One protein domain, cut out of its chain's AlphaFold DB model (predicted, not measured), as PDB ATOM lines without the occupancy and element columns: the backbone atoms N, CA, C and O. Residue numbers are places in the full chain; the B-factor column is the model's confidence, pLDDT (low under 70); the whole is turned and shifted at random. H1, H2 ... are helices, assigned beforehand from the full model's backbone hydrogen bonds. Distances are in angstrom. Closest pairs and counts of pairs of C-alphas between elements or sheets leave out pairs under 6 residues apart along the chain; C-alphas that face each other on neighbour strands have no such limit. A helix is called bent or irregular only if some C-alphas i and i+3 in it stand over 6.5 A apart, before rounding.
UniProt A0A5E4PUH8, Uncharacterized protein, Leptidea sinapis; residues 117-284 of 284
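AT A GLANCE: This is residues 117 to 284 of the 284 residues of an uncharacterized protein of Leptidea sinapis (UniProt A0A5E4PUH8). Helix H6 runs through the middle of a helical cluster, with H2b and H3 packed on one side of it and H7, H8 and H9 on the other. H1, H2a and H5 lie beyond at one end, and in the long link after H4 residues 188 to 195 stick out. The printed part has 168 residues with nine named helices, H1 to H9 in order, and no named strand; the class is all helix. It is compact, with a radius of gyration of the C-alphas of 16.0 A and spans of 46 by 38 by 28 A.

HOW THE PARTS SIT: Start at H1, residues 118 to 124, then find H2, residues 132 to 156. H2 was assigned as one helix by its hydrogen bonds but is bent, with C-alphas 141 and 144 9.3 A apart; its arms H2a, residues 132 to 141, and H2b, residues 144 to 156, are about perpendicular at 83 degrees. H1 and H2a only just touch, with 3 pairs of C-alphas within 8 A, the closest Val 119 and Ile 135 at 6.5 A. H3, residues 161 to 177, forms a helical hairpin with H2b, a steep tilt of 41 degrees; their closest C-alphas, Ala 155 and Ser 161, are 4.6 A apart. H4, residues 184 to 187, touches no helix. H5, residues 203 to 209, touches H2a; their closest C-alphas, Leu 136 and Leu 207, are 7.2 A apart. H6, residues 215 to 231, is the hub, touching five helices; its closest C-alphas with H3 are Leu 228 and Leu 165, 5.7 A apart. H7, residues 235 to 242, forms a hairpin with H6 at 21 degrees, Cys 238 and Phe 226 having the closest C-alphas at 6.2 A; H6 touches it with residues 226 to 230 alone. H8, residues 247 to 261, and H9, residues 273 to 281, form a hairpin at 16 degrees, with the closest C-alphas, Ile 254 and Ala 277, 4.8 A apart. Every O i to N i+4 pair is within hydrogen-bond range in H1, H2a, H2b, H5, H6, H7, H8 and H9; H3 has 12 of 13, and H4 is too short for such a pair.

IN THESE COORDINATES: Find C-alpha 118 at (-6.263, -34.609, -35.298), where H1 begins. H2b measures 18.1 A, H3 23.7 A, H6 24.4 A and H8 21.5 A. H9 ends at C-alpha 281, (16.396, -37.781, -4.539).

THE WHOLE: The C-alphas of Gly 127 and Glu 189, the two farthest apart, are 46.8 A apart. The printed part has no cut. The links H4 to H5 and H8 to H9 are long. Helix packing is only just mostly crossed, 4 of 12 touching pairs having a shallow tilt. Mean pLDDT of the printed part is 85.4; residues 180 to 198 are under 70.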
ATOM      1  N   HIS A 117      -4.714 -30.078 -34.932       92.62
ATOM      2  CA  HIS A 117      -4.181 -31.330 -35.456       92.62
ATOM      3  C   HIS A 117      -4.963 -32.543 -34.905       92.62
ATOM      4  O   HIS A 117      -5.117 -32.642 -33.685       92.62
ATOM      5  N   PRO A 118      -5.433 -33.486 -35.747       92.56
ATOM      6  CA  PRO A 118      -6.263 -34.609 -35.298       92.56
ATOM      7  C   PRO A 118      -5.598 -35.481 -34.230       92.56
ATOM      8  O   PRO A 118      -6.231 -35.806 -33.235       92.56
ATOM      9  N   VAL A 119      -4.304 -35.788 -34.389       93.81
ATOM     10  CA  VAL A 119      -3.538 -36.565 -33.394       93.81
ATOM     11  C   VAL A 119      -3.424 -35.813 -32.072       93.81
ATOM     12  O   VAL A 119      -3.546 -36.421 -31.018       93.81
ATOM     13  N   LEU A 120      -3.239 -34.488 -32.112       92.00
ATOM     14  CA  LEU A 120      -3.189 -33.687 -30.893       92.00
ATOM     15  C   LEU A 120      -4.537 -33.745 -30.175       92.00
ATOM     16  O   LEU A 120      -4.567 -34.008 -28.983       92.00
ATOM     17  N   LYS A 121      -5.644 -33.557 -30.900       91.31
ATOM     18  CA  LYS A 121      -6.989 -33.687 -30.323       91.31
ATOM     19  C   LYS A 121      -7.208 -35.065 -29.718       91.31
ATOM     20  O   LYS A 121      -7.552 -35.147 -28.557       91.31
ATOM     21  N   ALA A 122      -6.909 -36.132 -30.449       92.06
ATOM     22  CA  ALA A 122      -7.077 -37.502 -29.973       92.06
ATOM     23  C   ALA A 122      -6.184 -37.871 -28.768       92.06
ATOM     24  O   ALA A 122      -6.537 -38.750 -27.995       92.06
ATOM     25  N   LEU A 123      -5.032 -37.214 -28.590       89.88
ATOM     26  CA  LEU A 123      -4.195 -37.377 -27.392       89.88
ATOM     27  C   LEU A 123      -4.698 -36.572 -26.184       89.88
ATOM     28  O   LEU A 123      -4.342 -36.890 -25.049       89.88
ATOM     29  N   LEU A 124      -5.445 -35.492 -26.418       87.88
ATOM     30  CA  LEU A 124      -5.924 -34.583 -25.374       87.88
ATOM     31  C   LEU A 124      -7.361 -34.887 -24.939       87.88
ATOM     32  O   LEU A 124      -7.672 -34.807 -23.748       87.88
ATOM     33  N   ASP A 125      -8.203 -35.244 -25.901       85.19
ATOM     34  CA  ASP A 125      -9.574 -35.697 -25.738       85.19
ATOM     35  C   ASP A 125      -9.533 -37.207 -25.462       85.19
ATOM     36  O   ASP A 125      -8.764 -37.921 -26.098       85.19
ATOM     37  N   ASP A 126     -10.342 -37.719 -24.527       72.50
ATOM     38  CA  ASP A 126     -10.379 -39.148 -24.151       72.50
ATOM     39  C   ASP A 126     -11.048 -40.032 -25.241       72.50
ATOM     40  O   ASP A 126     -11.923 -40.853 -24.965       72.50
ATOM     41  N   GLY A 127     -10.687 -39.805 -26.508       74.38
ATOM     42  CA  GLY A 127     -11.170 -40.502 -27.696       74.38
ATOM     43  C   GLY A 127     -10.280 -41.674 -28.114       74.38
ATOM     44  O   GLY A 127      -9.573 -42.279 -27.309       74.38
ATOM     45  N   GLU A 128     -10.327 -42.019 -29.403       84.06
ATOM     46  CA  GLU A 128      -9.510 -43.101 -29.959       84.06
ATOM     47  C   GLU A 128      -8.017 -42.771 -29.835       84.06
ATOM     48  O   GLU A 128      -7.552 -41.741 -30.322       84.06
ATOM     49  N   THR A 129      -7.260 -43.652 -29.177       87.25
ATOM     50  CA  THR A 129      -5.824 -43.449 -28.958       87.25
ATOM     51  C   THR A 129      -5.067 -43.566 -30.285       87.25
ATOM     52  O   THR A 129      -5.121 -44.627 -30.907       87.25
ATOM     53  N   PRO A 130      -4.316 -42.533 -30.710       93.06
ATOM     54  CA  PRO A 130      -3.559 -42.591 -31.955       93.06
ATOM     55  C   PRO A 130      -2.493 -43.686 -31.952       93.06
ATOM     56  O   PRO A 130      -1.859 -43.961 -30.926       93.06
ATOM     57  N   THR A 131      -2.248 -44.260 -33.129       94.06
ATOM     58  CA  THR A 131      -1.174 -45.236 -33.328       94.06
ATOM     59  C   THR A 131       0.200 -44.571 -33.248       94.06
ATOM     60  O   THR A 131       0.348 -43.363 -33.462       94.06
ATOM     61  N   ASP A 132       1.236 -45.366 -32.985       94.25
ATOM     62  CA  ASP A 132       2.619 -44.877 -32.948       94.25
ATOM     63  C   ASP A 132       3.022 -44.221 -34.273       94.25
ATOM     64  O   ASP A 132       3.642 -43.160 -34.270       94.25
ATOM     65  N   GLU A 133       2.590 -44.775 -35.406       94.88
ATOM     66  CA  GLU A 133       2.828 -44.207 -36.736       94.88
ATOM     67  C   GLU A 133       2.188 -42.823 -36.907       94.88
ATOM     68  O   GLU A 133       2.824 -41.900 -37.423       94.88
ATOM     69  N   GLN A 134       0.944 -42.650 -36.444       95.69
ATOM     70  CA  GLN A 134       0.245 -41.364 -36.496       95.69
ATOM     71  C   GLN A 134       0.949 -40.314 -35.632       95.69
ATOM     72  O   GLN A 134       1.122 -39.169 -36.063       95.69
ATOM     73  N   ILE A 135       1.394 -40.703 -34.434       95.88
ATOM     74  CA  ILE A 135       2.132 -39.822 -33.523       95.88
ATOM     75  C   ILE A 135       3.492 -39.461 -34.115       95.88
ATOM     76  O   ILE A 135       3.841 -38.284 -34.142       95.88
ATOM     77  N   LEU A 136       4.242 -40.430 -34.642       96.38
ATOM     78  CA  LEU A 136       5.535 -40.177 -35.277       96.38
ATOM     79  C   LEU A 136       5.394 -39.247 -36.478       96.38
ATOM     80  O   LEU A 136       6.178 -38.309 -36.608       96.38
ATOM     81  N   LYS A 137       4.382 -39.451 -37.328       96.06
ATOM     82  CA  LYS A 137       4.110 -38.555 -38.456       96.06
ATOM     83  C   LYS A 137       3.865 -37.124 -37.979       96.06
ATOM     84  O   LYS A 137       4.511 -36.199 -38.463       96.06
ATOM     85  N   TRP A 138       2.994 -36.951 -36.987       95.69
ATOM     86  CA  TRP A 138       2.709 -35.641 -36.407       95.69
ATOM     87  C   TRP A 138       3.956 -34.989 -35.784       95.69
ATOM     88  O   TRP A 138       4.228 -33.813 -36.018       95.69
ATOM     89  N   LEU A 139       4.762 -35.746 -35.038       96.12
ATOM     90  CA  LEU A 139       5.978 -35.226 -34.410       96.12
ATOM     91  C   LEU A 139       7.080 -34.900 -35.431       96.12
ATOM     92  O   LEU A 139       7.829 -33.952 -35.206       96.12
ATOM     93  N   LYS A 140       7.161 -35.602 -36.571       95.00
ATOM     94  CA  LYS A 140       8.030 -35.222 -37.706       95.00
ATOM     95  C   LYS A 140       7.610 -33.883 -38.316       95.00
ATOM     96  O   LYS A 140       8.465 -33.077 -38.687       95.00
ATOM     97  N   GLU A 141       6.304 -33.629 -38.392       93.31
ATOM     98  CA  GLU A 141       5.751 -32.362 -38.873       93.31
ATOM     99  C   GLU A 141       6.008 -31.217 -37.880       93.31
ATOM    100  O   GLU A 141       6.543 -30.175 -38.263       93.31
ATOM    101  N   GLU A 142       5.689 -31.391 -36.593       91.44
ATOM    102  CA  GLU A 142       5.938 -30.357 -35.577       91.44
ATOM    103  C   GLU A 142       7.427 -30.122 -35.335       91.44
ATOM    104  O   GLU A 142       7.848 -28.976 -35.147       91.44
ATOM    105  N   ARG A 143       8.224 -31.190 -35.389       91.94
ATOM    106  CA  ARG A 143       9.585 -31.266 -34.859       91.94
ATOM    107  C   ARG A 143       9.654 -30.953 -33.361       91.94
ATOM    108  O   ARG A 143       8.734 -30.389 -32.762       91.94
ATOM    109  N   GLY A 144      10.800 -31.253 -32.747       90.50
ATOM    110  CA  GLY A 144      11.035 -30.985 -31.324       90.50
ATOM    111  C   GLY A 144      10.774 -29.525 -30.924       90.50
ATOM    112  O   GLY A 144      10.211 -29.265 -29.864       90.50
ATOM    113  N   VAL A 145      11.097 -28.560 -31.794       89.81
ATOM    114  CA  VAL A 145      10.958 -27.122 -31.495       89.81
ATOM    115  C   VAL A 145       9.510 -26.683 -31.240       89.81
ATOM    116  O   VAL A 145       9.264 -25.963 -30.270       89.81
ATOM    117  N   VAL A 146       8.538 -27.105 -32.060       92.31
ATOM    118  CA  VAL A 146       7.128 -26.729 -31.834       92.31
ATOM    119  C   VAL A 146       6.535 -27.547 -30.713       92.31
ATOM    120  O   VAL A 146       5.886 -26.958 -29.851       92.31
ATOM    121  N   PHE A 147       6.799 -28.853 -30.686       95.38
ATOM    122  CA  PHE A 147       6.260 -29.733 -29.657       95.38
ATOM    123  C   PHE A 147       6.636 -29.243 -28.249       95.38
ATOM    124  O   PHE A 147       5.778 -29.055 -27.386       95.38
ATOM    125  N   VAL A 148       7.913 -28.907 -28.036       94.00
ATOM    126  CA  VAL A 148       8.395 -28.326 -26.776       94.00
ATOM    127  C   VAL A 148       7.752 -26.969 -26.492       94.00
ATOM    128  O   VAL A 148       7.371 -26.692 -25.354       94.00
ATOM    129  N   THR A 149       7.634 -26.102 -27.500       93.06
ATOM    130  CA  THR A 149       7.035 -24.770 -27.316       93.06
ATOM    131  C   THR A 149       5.569 -24.884 -26.895       93.06
ATOM    132  O   THR A 149       5.142 -24.194 -25.967       93.06
ATOM    133  N   ARG A 150       4.828 -25.815 -27.505       93.75
ATOM    134  CA  ARG A 150       3.452 -26.169 -27.149       93.75
ATOM    135  C   ARG A 150       3.363 -26.639 -25.706       93.75
ATOM    136  O   ARG A 150       2.592 -26.073 -24.932       93.75
ATOM    137  N   LEU A 151       4.195 -27.602 -25.321       94.19
ATOM    138  CA  LEU A 151       4.210 -28.126 -23.958       94.19
ATOM    139  C   LEU A 151       4.512 -27.053 -22.917       94.19
ATOM    140  O   LEU A 151       3.802 -26.966 -21.920       94.19
ATOM    141  N   ARG A 152       5.498 -26.183 -23.157       92.38
ATOM    142  CA  ARG A 152       5.811 -25.073 -22.241       92.38
ATOM    143  C   ARG A 152       4.619 -24.141 -22.040       92.38
ATOM    144  O   ARG A 152       4.317 -23.752 -20.909       92.38
ATOM    145  N   GLN A 153       3.915 -23.795 -23.112       89.06
ATOM    146  CA  GLN A 153       2.743 -22.927 -23.012       89.06
ATOM    147  C   GLN A 153       1.572 -23.595 -22.290       89.06
ATOM    148  O   GLN A 153       0.924 -22.963 -21.454       89.06
ATOM    149  N   MET A 154       1.325 -24.881 -22.542       91.62
ATOM    150  CA  MET A 154       0.290 -25.621 -21.821       91.62
ATOM    151  C   MET A 154       0.646 -25.768 -20.334       91.62
ATOM    152  O   MET A 154      -0.180 -25.485 -19.469       91.62
ATOM    153  N   ALA A 155       1.894 -26.126 -20.022       91.44
ATOM    154  CA  ALA A 155       2.362 -26.377 -18.661       91.44
ATOM    155  C   ALA A 155       2.372 -25.115 -17.775       91.44
ATOM    156  O   ALA A 155       2.095 -25.184 -16.570       91.44
ATOM    157  N   THR A 156       2.646 -23.949 -18.370       88.31
ATOM    158  CA  THR A 156       2.590 -22.646 -17.683       88.31
ATOM    159  C   THR A 156       1.163 -22.137 -17.465       88.31
ATOM    160  O   THR A 156       0.941 -21.311 -16.573       88.31
ATOM    161  N   SER A 157       0.180 -22.645 -18.215       84.81
ATOM    162  CA  SER A 157      -1.237 -22.362 -17.991       84.81
ATOM    163  C   SER A 157      -1.777 -23.165 -16.804       84.81
ATOM    164  O   SER A 157      -1.486 -24.349 -16.627       84.81
ATOM    165  N   LYS A 158      -2.595 -22.525 -15.960       78.06
ATOM    166  CA  LYS A 158      -3.241 -23.211 -14.828       78.06
ATOM    167  C   LYS A 158      -4.288 -24.226 -15.301       78.06
ATOM    168  O   LYS A 158      -4.457 -25.240 -14.646       78.06
ATOM    169  N   CYS A 159      -4.953 -23.960 -16.425       83.00
ATOM    170  CA  CYS A 159      -6.073 -24.777 -16.905       83.00
ATOM    171  C   CYS A 159      -5.650 -25.888 -17.876       83.00
ATOM    172  O   CYS A 159      -6.453 -26.758 -18.177       83.00
ATOM    173  N   LEU A 160      -4.419 -25.843 -18.400       88.00
ATOM    174  CA  LEU A 160      -3.942 -26.781 -19.426       88.00
ATOM    175  C   LEU A 160      -2.806 -27.683 -18.926       88.00
ATOM    176  O   LEU A 160      -2.228 -28.413 -19.726       88.00
ATOM    177  N   SER A 161      -2.464 -27.650 -17.632       89.25
ATOM    178  CA  SER A 161      -1.368 -28.472 -17.103       89.25
ATOM    179  C   SER A 161      -1.651 -29.963 -17.175       89.25
ATOM    180  O   SER A 161      -0.741 -30.725 -17.479       89.25
ATOM    181  N   ASP A 162      -2.897 -30.373 -16.961       90.50
ATOM    182  CA  ASP A 162      -3.267 -31.790 -16.999       90.50
ATOM    183  C   ASP A 162      -3.209 -32.312 -18.438       90.50
ATOM    184  O   ASP A 162      -2.700 -33.396 -18.698       90.50
ATOM    185  N   LEU A 163      -3.624 -31.480 -19.400       92.00
ATOM    186  CA  LEU A 163      -3.466 -31.749 -20.830       92.00
ATOM    187  C   LEU A 163      -1.988 -31.779 -21.245       92.00
ATOM    188  O   LEU A 163      -1.590 -32.620 -22.047       92.00
ATOM    189  N   ALA A 164      -1.157 -30.895 -20.685       94.25
ATOM    190  CA  ALA A 164       0.287 -30.919 -20.912       94.25
ATOM    191  C   ALA A 164       0.909 -32.220 -20.388       94.25
ATOM    192  O   ALA A 164       1.799 -32.777 -21.033       94.25
ATOM    193  N   LEU A 165       0.434 -32.704 -19.233       95.06
ATOM    194  CA  LEU A 165       0.889 -33.954 -18.631       95.06
ATOM    195  C   LEU A 165       0.484 -35.141 -19.501       95.06
ATOM    196  O   LEU A 165       1.362 -35.898 -19.905       95.06
ATOM    197  N   LYS A 166      -0.802 -35.245 -19.878       93.38
ATOM    198  CA  LYS A 166      -1.296 -36.276 -20.808       93.38
ATOM    199  C   LYS A 166      -0.436 -36.327 -22.074       93.38
ATOM    200  O   LYS A 166       0.056 -37.391 -22.445       93.38
ATOM    201  N   LEU A 167      -0.188 -35.170 -22.691       94.56
ATOM    202  CA  LEU A 167       0.580 -35.081 -23.928       94.56
ATOM    203  C   LEU A 167       2.046 -35.498 -23.753       94.56
ATOM    204  O   LEU A 167       2.569 -36.276 -24.552       94.56
ATOM    205  N   THR A 168       2.716 -34.989 -22.716       95.75
ATOM    206  CA  THR A 168       4.132 -35.306 -22.460       95.75
ATOM    207  C   THR A 168       4.296 -36.787 -22.132       95.75
ATOM    208  O   THR A 168       5.122 -37.462 -22.743       95.75
ATOM    209  N   THR A 169       3.468 -37.319 -21.230       94.00
ATOM    210  CA  THR A 169       3.513 -38.726 -20.818       94.00
ATOM    211  C   THR A 169       3.175 -39.673 -21.967       94.00
ATOM    212  O   THR A 169       3.804 -40.726 -22.076       94.00
ATOM    213  N   ALA A 170       2.265 -39.311 -22.877       93.38
ATOM    214  CA  ALA A 170       1.971 -40.116 -24.065       93.38
ATOM    215  C   ALA A 170       3.203 -40.333 -24.965       93.38
ATOM    216  O   ALA A 170       3.396 -41.435 -25.485       93.38
ATOM    217  N   VAL A 171       4.049 -39.310 -25.129       94.25
ATOM    218  CA  VAL A 171       5.298 -39.409 -25.902       94.25
ATOM    219  C   VAL A 171       6.382 -40.114 -25.088       94.25
ATOM    220  O   VAL A 171       6.988 -41.073 -25.565       94.25
ATOM    221  N   MET A 172       6.595 -39.695 -23.838       93.88
ATOM    222  CA  MET A 172       7.665 -40.223 -22.985       93.88
ATOM    223  C   MET A 172       7.484 -41.709 -22.665       93.88
ATOM    224  O   MET A 172       8.463 -42.448 -22.613       93.88
ATOM    225  N   THR A 173       6.248 -42.187 -22.515       92.38
ATOM    226  CA  THR A 173       5.966 -43.610 -22.257       92.38
ATOM    227  C   THR A 173       6.404 -44.494 -23.424       92.38
ATOM    228  O   THR A 173       7.021 -45.531 -23.199       92.38
ATOM    229  N   ARG A 174       6.158 -44.065 -24.669       92.38
ATOM    230  CA  ARG A 174       6.584 -44.790 -25.880       92.38
ATOM    231  C   ARG A 174       8.098 -44.802 -26.031       92.38
ATOM    232  O   ARG A 174       8.678 -45.837 -26.326       92.38
ATOM    233  N   VAL A 175       8.742 -43.669 -25.751       89.88
ATOM    234  CA  VAL A 175      10.208 -43.567 -25.755       89.88
ATOM    235  C   VAL A 175      10.816 -44.531 -24.738       89.88
ATOM    236  O   VAL A 175      11.671 -45.330 -25.109       89.88
ATOM    237  N   ARG A 176      10.325 -44.524 -23.491       87.88
ATOM    238  CA  ARG A 176      10.791 -45.445 -22.440       87.88
ATOM    239  C   ARG A 176      10.523 -46.911 -22.775       87.88
ATOM    240  O   ARG A 176      11.328 -47.752 -22.401       87.88
ATOM    241  N   ALA A 177       9.432 -47.229 -23.476       86.38
ATOM    242  CA  ALA A 177       9.140 -48.596 -23.914       86.38
ATOM    243  C   ALA A 177      10.171 -49.131 -24.925       86.38
ATOM    244  O   ALA A 177      10.353 -50.341 -25.031       86.38
ATOM    245  N   CYS A 178      10.872 -48.243 -25.637       80.44
ATOM    246  CA  CYS A 178      11.968 -48.597 -26.539       80.44
ATOM    247  C   CYS A 178      13.347 -48.613 -25.859       80.44
ATOM    248  O   CYS A 178      14.333 -48.945 -26.515       80.44
ATOM    249  N   THR A 179      13.453 -48.224 -24.584       70.12
ATOM    250  CA  THR A 179      14.726 -48.174 -23.854       70.12
ATOM    251  C   THR A 179      14.882 -49.421 -22.990       70.12
ATOM    252  O   THR A 179      14.063 -49.694 -22.115       70.12
ATOM    253  N   THR A 180      15.952 -50.180 -23.207       61.94
ATOM    254  CA  THR A 180      16.309 -51.318 -22.355       61.94
ATOM    255  C   THR A 180      16.695 -50.816 -20.964       61.94
ATOM    256  O   THR A 180      17.581 -49.973 -20.829       61.94
ATOM    257  N   LEU A 181      16.044 -51.330 -19.916       58.69
ATOM    258  CA  LEU A 181      16.439 -51.067 -18.531       58.69
ATOM    259  C   LEU A 181      17.829 -51.674 -18.293       58.69
ATOM    260  O   LEU A 181      17.985 -52.892 -18.359       58.69
ATOM    261  N   VAL A 182      18.833 -50.837 -18.021       54.94
ATOM    262  CA  VAL A 182      20.171 -51.293 -17.617       54.94
ATOM    263  C   VAL A 182      20.250 -51.235 -16.089       54.94
ATOM    264  O   VAL A 182      20.213 -50.133 -15.544       54.94
ATOM    265  N   PRO A 183      20.355 -52.375 -15.380       52.09
ATOM    266  CA  PRO A 183      20.511 -52.388 -13.927       52.09
ATOM    267  C   PRO A 183      21.790 -51.662 -13.488       52.09
ATOM    268  O   PRO A 183      22.831 -51.816 -14.129       52.09
ATOM    269  N   ASP A 184      21.729 -50.934 -12.368       51.06
ATOM    270  CA  ASP A 184      22.845 -50.128 -11.832       51.06
ATOM    271  C   ASP A 184      24.136 -50.941 -11.593       51.06
ATOM    272  O   ASP A 184      25.240 -50.414 -11.716       51.06
ATOM    273  N   VAL A 185      24.024 -52.248 -11.321       49.81
ATOM    274  CA  VAL A 185      25.170 -53.150 -11.070       49.81
ATOM    275  C   VAL A 185      26.081 -53.303 -12.299       49.81
ATOM    276  O   VAL A 185      27.271 -53.564 -12.152       49.81
ATOM    277  N   ASN A 186      25.563 -53.071 -13.508       48.47
ATOM    278  CA  ASN A 186      26.322 -53.208 -14.756       48.47
ATOM    279  C   ASN A 186      27.007 -51.901 -15.208       48.47
ATOM    280  O   ASN A 186      27.514 -51.844 -16.324       48.47
ATOM    281  N   GLN A 187      26.993 -50.843 -14.386       52.50
ATOM    282  CA  GLN A 187      27.485 -49.504 -14.759       52.50
ATOM    283  C   GLN A 187      28.745 -49.063 -13.992       52.50
ATOM    284  O   GLN A 187      29.173 -47.920 -14.129       52.50
ATOM    285  N   ILE A 188      29.335 -49.951 -13.178       49.00
ATOM    286  CA  ILE A 188      30.566 -49.676 -12.407       49.00
ATOM    287  C   ILE A 188      31.819 -49.757 -13.294       49.00
ATOM    288  O   ILE A 188      32.842 -49.157 -12.974       49.00
ATOM    289  N   GLU A 189      31.751 -50.453 -14.428       41.12
ATOM    290  CA  GLU A 189      32.853 -50.479 -15.385       41.12
ATOM    291  C   GLU A 189      32.681 -49.353 -16.407       41.12
ATOM    292  O   GLU A 189      31.594 -49.176 -16.955       41.12
ATOM    293  N   ASP A 190      33.763 -48.605 -16.647       41.16
ATOM    294  CA  ASP A 190      33.937 -47.585 -17.689       41.16
ATOM    295  C   ASP A 190      33.645 -48.154 -19.093       41.16
ATOM    296  O   ASP A 190      34.528 -48.341 -19.938       41.16
ATOM    297  N   ILE A 191      32.375 -48.424 -19.384       41.75
ATOM    298  CA  ILE A 191      31.894 -48.624 -20.739       41.75
ATOM    299  C   ILE A 191      31.976 -47.242 -21.373       41.75
ATOM    300  O   ILE A 191      31.092 -46.402 -21.191       41.75
ATOM    301  N   LYS A 192      33.087 -47.002 -22.086       35.50
ATOM    302  CA  LYS A 192      33.225 -45.959 -23.110       35.50
ATOM    303  C   LYS A 192      31.854 -45.704 -23.710       35.50
ATOM    304  O   LYS A 192      31.271 -46.654 -24.221       35.50
ATOM    305  N   GLU A 193      31.387 -44.462 -23.626       35.84
ATOM    306  CA  GLU A 193      30.121 -43.956 -24.159       35.84
ATOM    307  C   GLU A 193      29.847 -44.493 -25.577       35.84
ATOM    308  O   GLU A 193      30.112 -43.841 -26.585       35.84
ATOM    309  N   SER A 194      29.333 -45.716 -25.682       35.00
ATOM    310  CA  SER A 194      28.705 -46.200 -26.893       35.00
ATOM    311  C   SER A 194      27.297 -45.637 -26.818       35.00
ATOM    312  O   SER A 194      26.674 -45.768 -25.757       35.00
ATOM    313  N   PRO A 195      26.809 -44.971 -27.874       42.12
ATOM    314  CA  PRO A 195      25.490 -44.364 -27.851       42.12
ATOM    315  C   PRO A 195      24.513 -45.435 -27.391       42.12
ATOM    316  O   PRO A 195      24.570 -46.556 -27.901       42.12
ATOM    317  N   GLU A 196      23.682 -45.102 -26.401       52.94
ATOM    318  CA  GLU A 196      22.486 -45.862 -26.039       52.94
ATOM    319  C   GLU A 196      21.972 -46.527 -27.317       52.94
ATOM    320  O   GLU A 196      21.688 -45.816 -28.283       52.94
ATOM    321  N   SER A 197      22.018 -47.861 -27.394       55.62
ATOM    322  CA  SER A 197      21.730 -48.580 -28.640       55.62
ATOM    323  C   SER A 197      20.235 -48.487 -28.939       55.62
ATOM    324  O   SER A 197      19.451 -49.399 -28.703       55.62
ATOM    325  N   VAL A 198      19.806 -47.311 -29.391       63.78
ATOM    326  CA  VAL A 198      18.442 -47.059 -29.808       63.78
ATOM    327  C   VAL A 198      18.245 -47.894 -31.061       63.78
ATOM    328  O   VAL A 198      18.852 -47.615 -32.095       63.78
ATOM    329  N   SER A 199      17.438 -48.948 -30.943       75.25
ATOM    330  CA  SER A 199      17.141 -49.857 -32.048       75.25
ATOM    331  C   SER A 199      16.698 -49.052 -33.271       75.25
ATOM    332  O   SER A 199      15.827 -48.180 -33.167       75.25
ATOM    333  N   GLU A 200      17.340 -49.306 -34.410       80.56
ATOM    334  CA  GLU A 200      17.011 -48.659 -35.677       80.56
ATOM    335  C   GLU A 200      15.529 -48.887 -36.005       80.56
ATOM    336  O   GLU A 200      15.009 -49.992 -35.868       80.56
ATOM    337  N   GLY A 201      14.820 -47.815 -36.360       82.12
ATOM    338  CA  GLY A 201      13.372 -47.855 -36.594       82.12
ATOM    339  C   GLY A 201      12.492 -47.807 -35.338       82.12
ATOM    340  O   GLY A 201      11.275 -47.688 -35.466       82.12
ATOM    341  N   SER A 202      13.057 -47.827 -34.125       89.12
ATOM    342  CA  SER A 202      12.272 -47.607 -32.901       89.12
ATOM    343  C   SER A 202      11.694 -46.188 -32.822       89.12
ATOM    344  O   SER A 202      12.190 -45.247 -33.450       89.12
ATOM    345  N   PHE A 203      10.676 -46.001 -31.979       91.44
ATOM    346  CA  PHE A 203      10.032 -44.701 -31.771       91.44
ATOM    347  C   PHE A 203      11.047 -43.606 -31.386       91.44
ATOM    348  O   PHE A 203      11.037 -42.506 -31.937       91.44
ATOM    349  N   ALA A 204      11.981 -43.930 -30.486       90.00
ATOM    350  CA  ALA A 204      13.044 -43.022 -30.063       90.00
ATOM    351  C   ALA A 204      14.049 -42.712 -31.189       90.00
ATOM    352  O   ALA A 204      14.478 -41.562 -31.322       90.00
ATOM    353  N   TYR A 205      14.388 -43.703 -32.027       90.62
ATOM    354  CA  TYR A 205      15.273 -43.516 -33.182       90.62
ATOM    355  C   TYR A 205      14.671 -42.497 -34.149       90.62
ATOM    356  O   TYR A 205      15.293 -41.485 -34.475       90.62
ATOM    357  N   VAL A 206      13.416 -42.720 -34.536       92.88
ATOM    358  CA  VAL A 206      12.703 -41.859 -35.480       92.88
ATOM    359  C   VAL A 206      12.623 -40.424 -34.958       92.88
ATOM    360  O   VAL A 206      12.886 -39.473 -35.695       92.88
ATOM    361  N   LEU A 207      12.324 -40.229 -33.672       93.50
ATOM    362  CA  LEU A 207      12.253 -38.880 -33.114       93.50
ATOM    363  C   LEU A 207      13.610 -38.171 -33.080       93.50
ATOM    364  O   LEU A 207      13.682 -36.973 -33.375       93.50
ATOM    365  N   ARG A 208      14.691 -38.898 -32.782       92.12
ATOM    366  CA  ARG A 208      16.048 -38.346 -32.754       92.12
ATOM    367  C   ARG A 208      16.526 -37.927 -34.142       92.12
ATOM    368  O   ARG A 208      17.007 -36.806 -34.298       92.12
ATOM    369  N   TYR A 209      16.384 -38.804 -35.133       91.25
ATOM    370  CA  TYR A 209      16.988 -38.611 -36.454       91.25
ATOM    371  C   TYR A 209      16.070 -37.911 -37.461       91.25
ATOM    372  O   TYR A 209      16.568 -37.212 -38.340       91.25
ATOM    373  N   GLU A 210      14.747 -38.023 -37.317       92.25
ATOM    374  CA  GLU A 210      13.795 -37.466 -38.288       92.25
ATOM    375  C   GLU A 210      12.940 -36.315 -37.736       92.25
ATOM    376  O   GLU A 210      12.536 -35.437 -38.498       92.25
ATOM    377  N   ALA A 211      12.674 -36.269 -36.424       92.25
ATOM    378  CA  ALA A 211      11.854 -35.214 -35.808       92.25
ATOM    379  C   ALA A 211      12.669 -34.145 -35.049       92.25
ATOM    380  O   ALA A 211      12.105 -33.179 -34.530       92.25
ATOM    381  N   GLY A 212      13.996 -34.285 -34.982       90.62
ATOM    382  CA  GLY A 212      14.880 -33.307 -34.342       90.62
ATOM    383  C   GLY A 212      14.764 -33.258 -32.816       90.62
ATOM    384  O   GLY A 212      14.915 -32.189 -32.224       90.62
ATOM    385  N   PHE A 213      14.471 -34.390 -32.170       93.19
ATOM    386  CA  PHE A 213      14.510 -34.510 -30.712       93.19
ATOM    387  C   PHE A 213      15.953 -34.776 -30.268       93.19
ATOM    388  O   PHE A 213      16.417 -35.916 -30.199       93.19
ATOM    389  N   THR A 214      16.685 -33.690 -30.015       91.56
ATOM    390  CA  THR A 214      18.060 -33.727 -29.500       91.56
ATOM    391  C   THR A 214      18.099 -34.171 -28.035       91.56
ATOM    392  O   THR A 214      17.066 -34.237 -27.368       91.56
ATOM    393  N   LYS A 215      19.302 -34.434 -27.505       90.31
ATOM    394  CA  LYS A 215      19.505 -34.707 -26.071       90.31
ATOM    395  C   LYS A 215      18.854 -33.626 -25.198       90.31
ATOM    396  O   LYS A 215      18.062 -33.953 -24.324       90.31
ATOM    397  N   ASP A 216      19.079 -32.355 -25.522       90.06
ATOM    398  CA  ASP A 216      18.501 -31.221 -24.789       90.06
ATOM    399  C   ASP A 216      16.965 -31.213 -24.825       90.06
ATOM    400  O   ASP A 216      16.317 -30.843 -23.845       90.06
ATOM    401  N   VAL A 217      16.362 -31.628 -25.948       92.25
ATOM    402  CA  VAL A 217      14.903 -31.783 -26.049       92.25
ATOM    403  C   VAL A 217      14.430 -32.888 -25.108       92.25
ATOM    404  O   VAL A 217      13.477 -32.668 -24.367       92.25
ATOM    405  N   TRP A 218      15.101 -34.040 -25.076       92.31
ATOM    406  CA  TRP A 218      14.734 -35.148 -24.188       92.31
ATOM    407  C   TRP A 218      14.858 -34.807 -22.709       92.31
ATOM    408  O   TRP A 218      13.946 -35.087 -21.927       92.31
ATOM    409  N   GLU A 219      15.952 -34.158 -22.332       92.88
ATOM    410  CA  GLU A 219      16.157 -33.663 -20.975       92.88
ATOM    411  C   GLU A 219      15.069 -32.654 -20.603       92.88
ATOM    412  O   GLU A 219      14.453 -32.743 -19.547       92.88
ATOM    413  N   LEU A 220      14.738 -31.726 -21.500       93.25
ATOM    414  CA  LEU A 220      13.648 -30.781 -21.291       93.25
ATOM    415  C   LEU A 220      12.280 -31.443 -21.137       93.25
ATOM    416  O   LEU A 220      11.544 -31.033 -20.244       93.25
ATOM    417  N   LEU A 221      11.943 -32.442 -21.952       95.25
ATOM    418  CA  LEU A 221      10.680 -33.173 -21.833       95.25
ATOM    419  C   LEU A 221      10.592 -33.952 -20.524       95.25
ATOM    420  O   LEU A 221       9.561 -33.894 -19.861       95.25
ATOM    421  N   THR A 222      11.688 -34.603 -20.129       94.69
ATOM    422  CA  THR A 222      11.794 -35.313 -18.849       94.69
ATOM    423  C   THR A 222      11.533 -34.351 -17.698       94.69
ATOM    424  O   THR A 222      10.602 -34.542 -16.920       94.69
ATOM    425  N   ASP A 223      12.283 -33.255 -17.636       95.31
ATOM    426  CA  ASP A 223      12.155 -32.263 -16.577       95.31
ATOM    427  C   ASP A 223      10.732 -31.646 -16.542       95.31
ATOM    428  O   ASP A 223      10.179 -31.442 -15.463       95.31
ATOM    429  N   ILE A 224      10.100 -31.381 -17.701       95.81
ATOM    430  CA  ILE A 224       8.700 -30.908 -17.777       95.81
ATOM    431  C   ILE A 224       7.729 -31.954 -17.218       95.81
ATOM    432  O   ILE A 224       6.835 -31.591 -16.456       95.81
ATOM    433  N   GLU A 225       7.882 -33.230 -17.577       96.88
ATOM    434  CA  GLU A 225       6.994 -34.297 -17.106       96.88
ATOM    435  C   GLU A 225       7.042 -34.424 -15.582       96.88
ATOM    436  O   GLU A 225       5.997 -34.425 -14.939       96.88
ATOM    437  N   PHE A 226       8.239 -34.426 -14.991       96.00
ATOM    438  CA  PHE A 226       8.413 -34.464 -13.537       96.00
ATOM    439  C   PHE A 226       7.770 -33.252 -12.840       96.00
ATOM    440  O   PHE A 226       7.064 -33.410 -11.840       96.00
ATOM    441  N   MET A 227       7.927 -32.046 -13.401       96.00
ATOM    442  CA  MET A 227       7.243 -30.847 -12.895       96.00
ATOM    443  C   MET A 227       5.716 -30.972 -12.948       96.00
ATOM    444  O   MET A 227       5.019 -30.551 -12.020       96.00
ATOM    445  N   LEU A 228       5.187 -31.534 -14.033       95.88
ATOM    446  CA  LEU A 228       3.753 -31.704 -14.236       95.88
ATOM    447  C   LEU A 228       3.161 -32.799 -13.341       95.88
ATOM    448  O   LEU A 228       2.104 -32.575 -12.757       95.88
ATOM    449  N   LEU A 229       3.858 -33.925 -13.159       96.00
ATOM    450  CA  LEU A 229       3.475 -34.989 -12.224       96.00
ATOM    451  C   LEU A 229       3.369 -34.454 -10.797       96.00
ATOM    452  O   LEU A 229       2.369 -34.685 -10.117       96.00
ATOM    453  N   HIS A 230       4.360 -33.673 -10.361       94.69
ATOM    454  CA  HIS A 230       4.323 -33.028  -9.052       94.69
ATOM    455  C   HIS A 230       3.143 -32.058  -8.924       94.69
ATOM    456  O   HIS A 230       2.420 -32.087  -7.932       94.69
ATOM    457  N   LYS A 231       2.895 -31.227  -9.946       93.12
ATOM    458  CA  LYS A 231       1.757 -30.293  -9.970       93.12
ATOM    459  C   LYS A 231       0.400 -31.009  -9.934       93.12
ATOM    460  O   LYS A 231      -0.542 -30.465  -9.363       93.12
ATOM    461  N   ALA A 232       0.312 -32.209 -10.505       93.88
ATOM    462  CA  ALA A 232      -0.868 -33.071 -10.474       93.88
ATOM    463  C   ALA A 232      -0.961 -33.947  -9.205       93.88
ATOM    464  O   ALA A 232      -1.834 -34.808  -9.121       93.88
ATOM    465  N   ASN A 233      -0.074 -33.748  -8.218       94.31
ATOM    466  CA  ASN A 233       0.039 -34.559  -6.997       94.31
ATOM    467  C   ASN A 233       0.286 -36.063  -7.252       94.31
ATOM    468  O   ASN A 233      -0.019 -36.897  -6.403       94.31
ATOM    469  N   GLN A 234       0.884 -36.428  -8.390       95.12
ATOM    470  CA  GLN A 234       1.233 -37.809  -8.750       95.12
ATOM    471  C   GLN A 234       2.642 -38.178  -8.253       95.12
ATOM    472  O   GLN A 234       3.526 -38.567  -9.020       95.12
ATOM    473  N   GLN A 235       2.871 -38.022  -6.945       92.75
ATOM    474  CA  GLN A 235       4.190 -38.228  -6.333       92.75
ATOM    475  C   GLN A 235       4.676 -39.680  -6.438       92.75
ATOM    476  O   GLN A 235       5.856 -39.906  -6.694       92.75
ATOM    477  N   SER A 236       3.779 -40.660  -6.300       92.44
ATOM    478  CA  SER A 236       4.115 -42.081  -6.464       92.44
ATOM    479  C   SER A 236       4.651 -42.367  -7.866       92.44
ATOM    480  O   SER A 236       5.734 -42.921  -8.005       92.44
ATOM    481  N   THR A 237       3.961 -41.887  -8.901       93.50
ATOM    482  CA  THR A 237       4.399 -42.016 -10.296       93.50
ATOM    483  C   THR A 237       5.740 -41.329 -10.536       93.50
ATOM    484  O   THR A 237       6.594 -41.882 -11.219       93.50
ATOM    485  N   CYS A 238       5.962 -40.152  -9.948       92.75
ATOM    486  CA  CYS A 238       7.254 -39.469  -9.995       92.75
ATOM    487  C   CYS A 238       8.381 -40.351  -9.422       92.75
ATOM    488  O   CYS A 238       9.412 -40.525 -10.071       92.75
ATOM    489  N   ILE A 239       8.179 -40.948  -8.244       91.12
ATOM    490  CA  ILE A 239       9.156 -41.851  -7.614       91.12
ATOM    491  C   ILE A 239       9.367 -43.111  -8.464       91.12
ATOM    492  O   ILE A 239      10.505 -43.511  -8.697       91.12
ATOM    493  N   ASP A 240       8.294 -43.722  -8.965       91.25
ATOM    494  CA  ASP A 240       8.372 -44.931  -9.790       91.25
ATOM    495  C   ASP A 240       9.135 -44.686 -11.092       91.25
ATOM    496  O   ASP A 240       9.882 -45.551 -11.547       91.25
ATOM    497  N   LEU A 241       8.964 -43.509 -11.700       91.00
ATOM    498  CA  LEU A 241       9.722 -43.114 -12.880       91.00
ATOM    499  C   LEU A 241      11.183 -42.827 -12.546       91.00
ATOM    500  O   LEU A 241      12.046 -43.259 -13.307       91.00
ATOM    501  N   ALA A 242      11.468 -42.164 -11.422       89.81
ATOM    502  CA  ALA A 242      12.837 -41.936 -10.968       89.81
ATOM    503  C   ALA A 242      13.586 -43.266 -10.794       89.81
ATOM    504  O   ALA A 242      14.643 -43.441 -11.381       89.81
ATOM    505  N   LYS A 243      12.985 -44.254 -10.120       87.88
ATOM    506  CA  LYS A 243      13.584 -45.586  -9.894       87.88
ATOM    507  C   LYS A 243      13.904 -46.378 -11.166       87.88
ATOM    508  O   LYS A 243      14.683 -47.322 -11.113       87.88
ATOM    509  N   ARG A 244      13.277 -46.048 -12.299       84.62
ATOM    510  CA  ARG A 244      13.535 -46.708 -13.594       84.62
ATOM    511  C   ARG A 244      14.741 -46.128 -14.327       84.62
ATOM    512  O   ARG A 244      15.157 -46.683 -15.340       84.62
ATOM    513  N   VAL A 245      15.254 -44.994 -13.867       80.88
ATOM    514  CA  VAL A 245      16.381 -44.295 -14.474       80.88
ATOM    515  C   VAL A 245      17.662 -44.696 -13.727       80.88
ATOM    516  O   VAL A 245      17.622 -44.865 -12.512       80.88
ATOM    517  N   PRO A 246      18.807 -44.868 -14.408       81.31
ATOM    518  CA  PRO A 246      20.076 -45.103 -13.724       81.31
ATOM    519  C   PRO A 246      20.437 -43.984 -12.746       81.31
ATOM    520  O   PRO A 246      20.182 -42.811 -13.040       81.31
ATOM    521  N   PHE A 247      21.106 -44.314 -11.636       79.69
ATOM    522  CA  PHE A 247      21.456 -43.332 -10.594       79.69
ATOM    523  C   PHE A 247      22.157 -42.077 -11.152       79.69
ATOM    524  O   PHE A 247      21.771 -40.954 -10.830       79.69
ATOM    525  N   LYS A 248      23.130 -42.245 -12.062       84.44
ATOM    526  CA  LYS A 248      23.850 -41.129 -12.708       84.44
ATOM    527  C   LYS A 248      22.912 -40.185 -13.471       84.44
ATOM    528  O   LYS A 248      23.042 -38.966 -13.383       84.44
ATOM    529  N   ASN A 249      21.940 -40.736 -14.194       84.81
ATOM    530  CA  ASN A 249      20.972 -39.949 -14.955       84.81
ATOM    531  C   ASN A 249      19.973 -39.235 -14.030       84.81
ATOM    532  O   ASN A 249      19.583 -38.101 -14.313       84.81
ATOM    533  N   SER A 250      19.606 -39.863 -12.909       86.62
ATOM    534  CA  SER A 250      18.787 -39.244 -11.862       86.62
ATOM    535  C   SER A 250      19.524 -38.114 -11.140       86.62
ATOM    536  O   SER A 250      18.931 -37.066 -10.891       86.62
ATOM    537  N   PHE A 251      20.827 -38.264 -10.889       88.94
ATOM    538  CA  PHE A 251      21.670 -37.190 -10.364       88.94
ATOM    539  C   PHE A 251      21.705 -35.985 -11.317       88.94
ATOM    540  O   PHE A 251      21.396 -34.867 -10.905       88.94
ATOM    541  N   HIS A 252      21.946 -36.209 -12.613       91.12
ATOM    542  CA  HIS A 252      21.898 -35.134 -13.610       91.12
ATOM    543  C   HIS A 252      20.517 -34.468 -13.716       91.12
ATOM    544  O   HIS A 252      20.424 -33.258 -13.907       91.12
ATOM    545  N   LEU A 253      19.425 -35.226 -13.575       92.38
ATOM    546  CA  LEU A 253      18.070 -34.668 -13.521       92.38
ATOM    547  C   LEU A 253      17.887 -33.729 -12.315       92.38
ATOM    548  O   LEU A 253      17.330 -32.642 -12.468       92.38
ATOM    549  N   ILE A 254      18.385 -34.115 -11.138       93.06
ATOM    550  CA  ILE A 254      18.354 -33.286  -9.922       93.06
ATOM    551  C   ILE A 254      19.124 -31.975 -10.140       93.06
ATOM    552  O   ILE A 254      18.592 -30.907  -9.828       93.06
ATOM    553  N   GLU A 255      20.327 -32.040 -10.719       92.56
ATOM    554  CA  GLU A 255      21.138 -30.857 -11.048       92.56
ATOM    555  C   GLU A 255      20.397 -29.916 -12.007       92.56
ATOM    556  O   GLU A 255      20.203 -28.737 -11.704       92.56
ATOM    557  N   ARG A 256      19.879 -30.444 -13.126       94.19
ATOM    558  CA  ARG A 256      19.136 -29.637 -14.106       94.19
ATOM    559  C   ARG A 256      17.901 -28.970 -13.502       94.19
ATOM    560  O   ARG A 256      17.598 -27.823 -13.835       94.19
ATOM    561  N   LEU A 257      17.166 -29.659 -12.627       93.19
ATOM    562  CA  LEU A 257      16.000 -29.085 -11.950       93.19
ATOM    563  C   LEU A 257      16.400 -27.961 -10.985       93.19
ATOM    564  O   LEU A 257      15.724 -26.929 -10.941       93.19
ATOM    565  N   ALA A 258      17.507 -28.120 -10.256       88.88
ATOM    566  CA  ALA A 258      18.041 -27.070  -9.393       88.88
ATOM    567  C   ALA A 258      18.423 -25.816 -10.200       88.88
ATOM    568  O   ALA A 258      18.011 -24.709  -9.844       88.88
ATOM    569  N   ASP A 259      19.100 -25.988 -11.337       89.19
ATOM    570  CA  ASP A 259      19.475 -24.880 -12.220       89.19
ATOM    571  C   ASP A 259      18.247 -24.161 -12.793       89.19
ATOM    572  O   ASP A 259      18.181 -22.927 -12.824       89.19
ATOM    573  N   ARG A 260      17.216 -24.914 -13.192       88.44
ATOM    574  CA  ARG A 260      15.977 -24.359 -13.764       88.44
ATOM    575  C   ARG A 260      15.184 -23.496 -12.799       88.44
ATOM    576  O   ARG A 260      14.541 -22.550 -13.254       88.44
ATOM    577  N   GLN A 261      15.262 -23.749 -11.494       85.19
ATOM    578  CA  GLN A 261      14.645 -22.890 -10.477       85.19
ATOM    579  C   GLN A 261      15.139 -21.434 -10.591       85.19
ATOM    580  O   GLN A 261      14.379 -20.491 -10.361       85.19
ATOM    581  N   SER A 262      16.406 -21.245 -10.977       78.75
ATOM    582  CA  SER A 262      17.031 -19.928 -11.139       78.75
ATOM    583  C   SER A 262      16.734 -19.261 -12.494       78.75
ATOM    584  O   SER A 262      17.026 -18.075 -12.687       78.75
ATOM    585  N   SER A 263      16.109 -19.985 -13.433       76.69
ATOM    586  CA  SER A 263      15.804 -19.476 -14.770       76.69
ATOM    587  C   SER A 263      14.862 -18.273 -14.712       76.69
ATOM    588  O   SER A 263      13.760 -18.316 -14.161       76.69
ATOM    589  N   LYS A 264      15.262 -17.181 -15.375       70.12
ATOM    590  CA  LYS A 264      14.390 -16.014 -15.584       70.12
ATOM    591  C   LYS A 264      13.246 -16.310 -16.558       70.12
ATOM    592  O   LYS A 264      12.195 -15.682 -16.451       70.12
ATOM    593  N   SER A 265      13.449 -17.255 -17.476       70.56
ATOM    594  CA  SER A 265      12.433 -17.729 -18.421       70.56
ATOM    595  C   SER A 265      11.546 -18.801 -17.784       70.56
ATOM    596  O   SER A 265      12.029 -19.614 -16.996       70.56
ATOM    597  N   ASP A 266      10.251 -18.799 -18.108       78.88
ATOM    598  CA  ASP A 266       9.287 -19.813 -17.660       78.88
ATOM    599  C   ASP A 266       9.212 -19.996 -16.123       78.88
ATOM    600  O   ASP A 266       8.893 -21.078 -15.640       78.88
ATOM    601  N   LYS A 267       9.436 -18.938 -15.320       83.94
ATOM    602  CA  LYS A 267       9.430 -18.994 -13.833       83.94
ATOM    603  C   LYS A 267       8.226 -19.727 -13.229       83.94
ATOM    604  O   LYS A 267       8.343 -20.368 -12.192       83.94
ATOM    605  N   LYS A 268       7.052 -19.617 -13.861       86.62
ATOM    606  CA  LYS A 268       5.827 -20.303 -13.418       86.62
ATOM    607  C   LYS A 268       5.922 -21.823 -13.557       86.62
ATOM    608  O   LYS A 268       5.371 -22.524 -12.718       86.62
ATOM    609  N   LEU A 269       6.591 -22.308 -14.602       90.06
ATOM    610  CA  LEU A 269       6.815 -23.730 -14.843       90.06
ATOM    611  C   LEU A 269       7.788 -24.304 -13.815       90.06
ATOM    612  O   LEU A 269       7.525 -25.362 -13.263       90.06
ATOM    613  N   TRP A 270       8.865 -23.573 -13.524       93.94
ATOM    614  CA  TRP A 270       9.973 -24.053 -12.693       93.94
ATOM    615  C   TRP A 270       9.854 -23.712 -11.207       93.94
ATOM    616  O   TRP A 270      10.781 -23.986 -10.463       93.94
ATOM    617  N   LYS A 271       8.734 -23.134 -10.749       90.88
ATOM    618  CA  LYS A 271       8.583 -22.620  -9.372       90.88
ATOM    619  C   LYS A 271       8.869 -23.662  -8.278       90.88
ATOM    620  O   LYS A 271       9.344 -23.280  -7.212       90.88
ATOM    621  N   ASN A 272       8.582 -24.935  -8.540       92.50
ATOM    622  CA  ASN A 272       8.724 -26.023  -7.568       92.50
ATOM    623  C   ASN A 272       9.862 -26.992  -7.941       92.50
ATOM    624  O   ASN A 272       9.890 -28.115  -7.447       92.50
ATOM    625  N   ALA A 273      10.787 -26.608  -8.827       94.25
ATOM    626  CA  ALA A 273      11.795 -27.527  -9.353       94.25
ATOM    627  C   ALA A 273      12.706 -28.096  -8.254       94.25
ATOM    628  O   ALA A 273      13.016 -29.283  -8.271       94.25
ATOM    629  N   THR A 274      13.040 -27.303  -7.231       93.25
ATOM    630  CA  THR A 274      13.781 -27.794  -6.057       93.25
ATOM    631  C   THR A 274      12.996 -28.823  -5.231       93.25
ATOM    632  O   THR A 274      13.592 -29.741  -4.675       93.25
ATOM    633  N   GLU A 275      11.671 -28.694  -5.126       94.06
ATOM    634  CA  GLU A 275      10.828 -29.671  -4.415       94.06
ATOM    635  C   GLU A 275      10.775 -30.994  -5.181       94.06
ATOM    636  O   GLU A 275      10.951 -32.059  -4.592       94.06
ATOM    637  N   VAL A 276      10.632 -30.918  -6.505       95.19
ATOM    638  CA  VAL A 276      10.671 -32.084  -7.395       95.19
ATOM    639  C   VAL A 276      12.031 -32.776  -7.337       95.19
ATOM    640  O   VAL A 276      12.089 -33.995  -7.210       95.19
ATOM    641  N   ALA A 277      13.125 -32.014  -7.347       94.50
ATOM    642  CA  ALA A 277      14.474 -32.552  -7.206       94.50
ATOM    643  C   ALA A 277      14.651 -33.321  -5.882       94.50
ATOM    644  O   ALA A 277      15.194 -34.423  -5.876       94.50
ATOM    645  N   LYS A 278      14.127 -32.789  -4.767       93.56
ATOM    646  CA  LYS A 278      14.121 -33.491  -3.470       93.56
ATOM    647  C   LYS A 278      13.285 -34.769  -3.506       93.56
ATOM    648  O   LYS A 278      13.708 -35.772  -2.946       93.56
ATOM    649  N   LEU A 279      12.122 -34.737  -4.156       93.25
ATOM    650  CA  LEU A 279      11.258 -35.910  -4.304       93.25
ATOM    651  C   LEU A 279      11.946 -37.024  -5.109       93.25
ATOM    652  O   LEU A 279      11.872 -38.186  -4.730       93.25
ATOM    653  N   ILE A 280      12.652 -36.673  -6.187       92.44
ATOM    654  CA  ILE A 280      13.440 -37.625  -6.986       92.44
ATOM    655  C   ILE A 280      14.601 -38.186  -6.164       92.44
ATOM    656  O   ILE A 280      14.848 -39.387  -6.207       92.44
ATOM    657  N   ALA A 281      15.287 -37.346  -5.384       90.56
ATOM    658  CA  ALA A 281      16.396 -37.781  -4.539       90.56
ATOM    659  C   ALA A 281      15.977 -38.838  -3.501       90.56
ATOM    660  O   ALA A 281      16.776 -39.702  -3.189       90.56
ATOM    661  N   GLN A 282      14.729 -38.815  -3.018       87.81
ATOM    662  CA  GLN A 282      14.194 -39.827  -2.089       87.81
ATOM    663  C   GLN A 282      14.007 -41.218  -2.716       87.81
ATOM    664  O   GLN A 282      13.700 -42.174  -2.003       87.81
ATOM    665  N   ALA A 283      14.115 -41.342  -4.041       84.56
ATOM    666  CA  ALA A 283      14.008 -42.625  -4.726       84.56
ATOM    667  C   ALA A 283      15.263 -43.508  -4.570       84.56
ATOM    668  O   ALA A 283      15.181 -44.691  -4.916       84.56
ATOM    669  N   TYR A 284      16.364 -42.946  -4.052       78.81
ATOM    670  CA  TYR A 284      17.680 -43.566  -3.864       78.81
ATOM    671  C   TYR A 284      18.191 -43.338  -2.439       78.81
ATOM    672  O   TYR A 284      18.937 -44.214  -1.953       78.81
TER     673      TYR A 284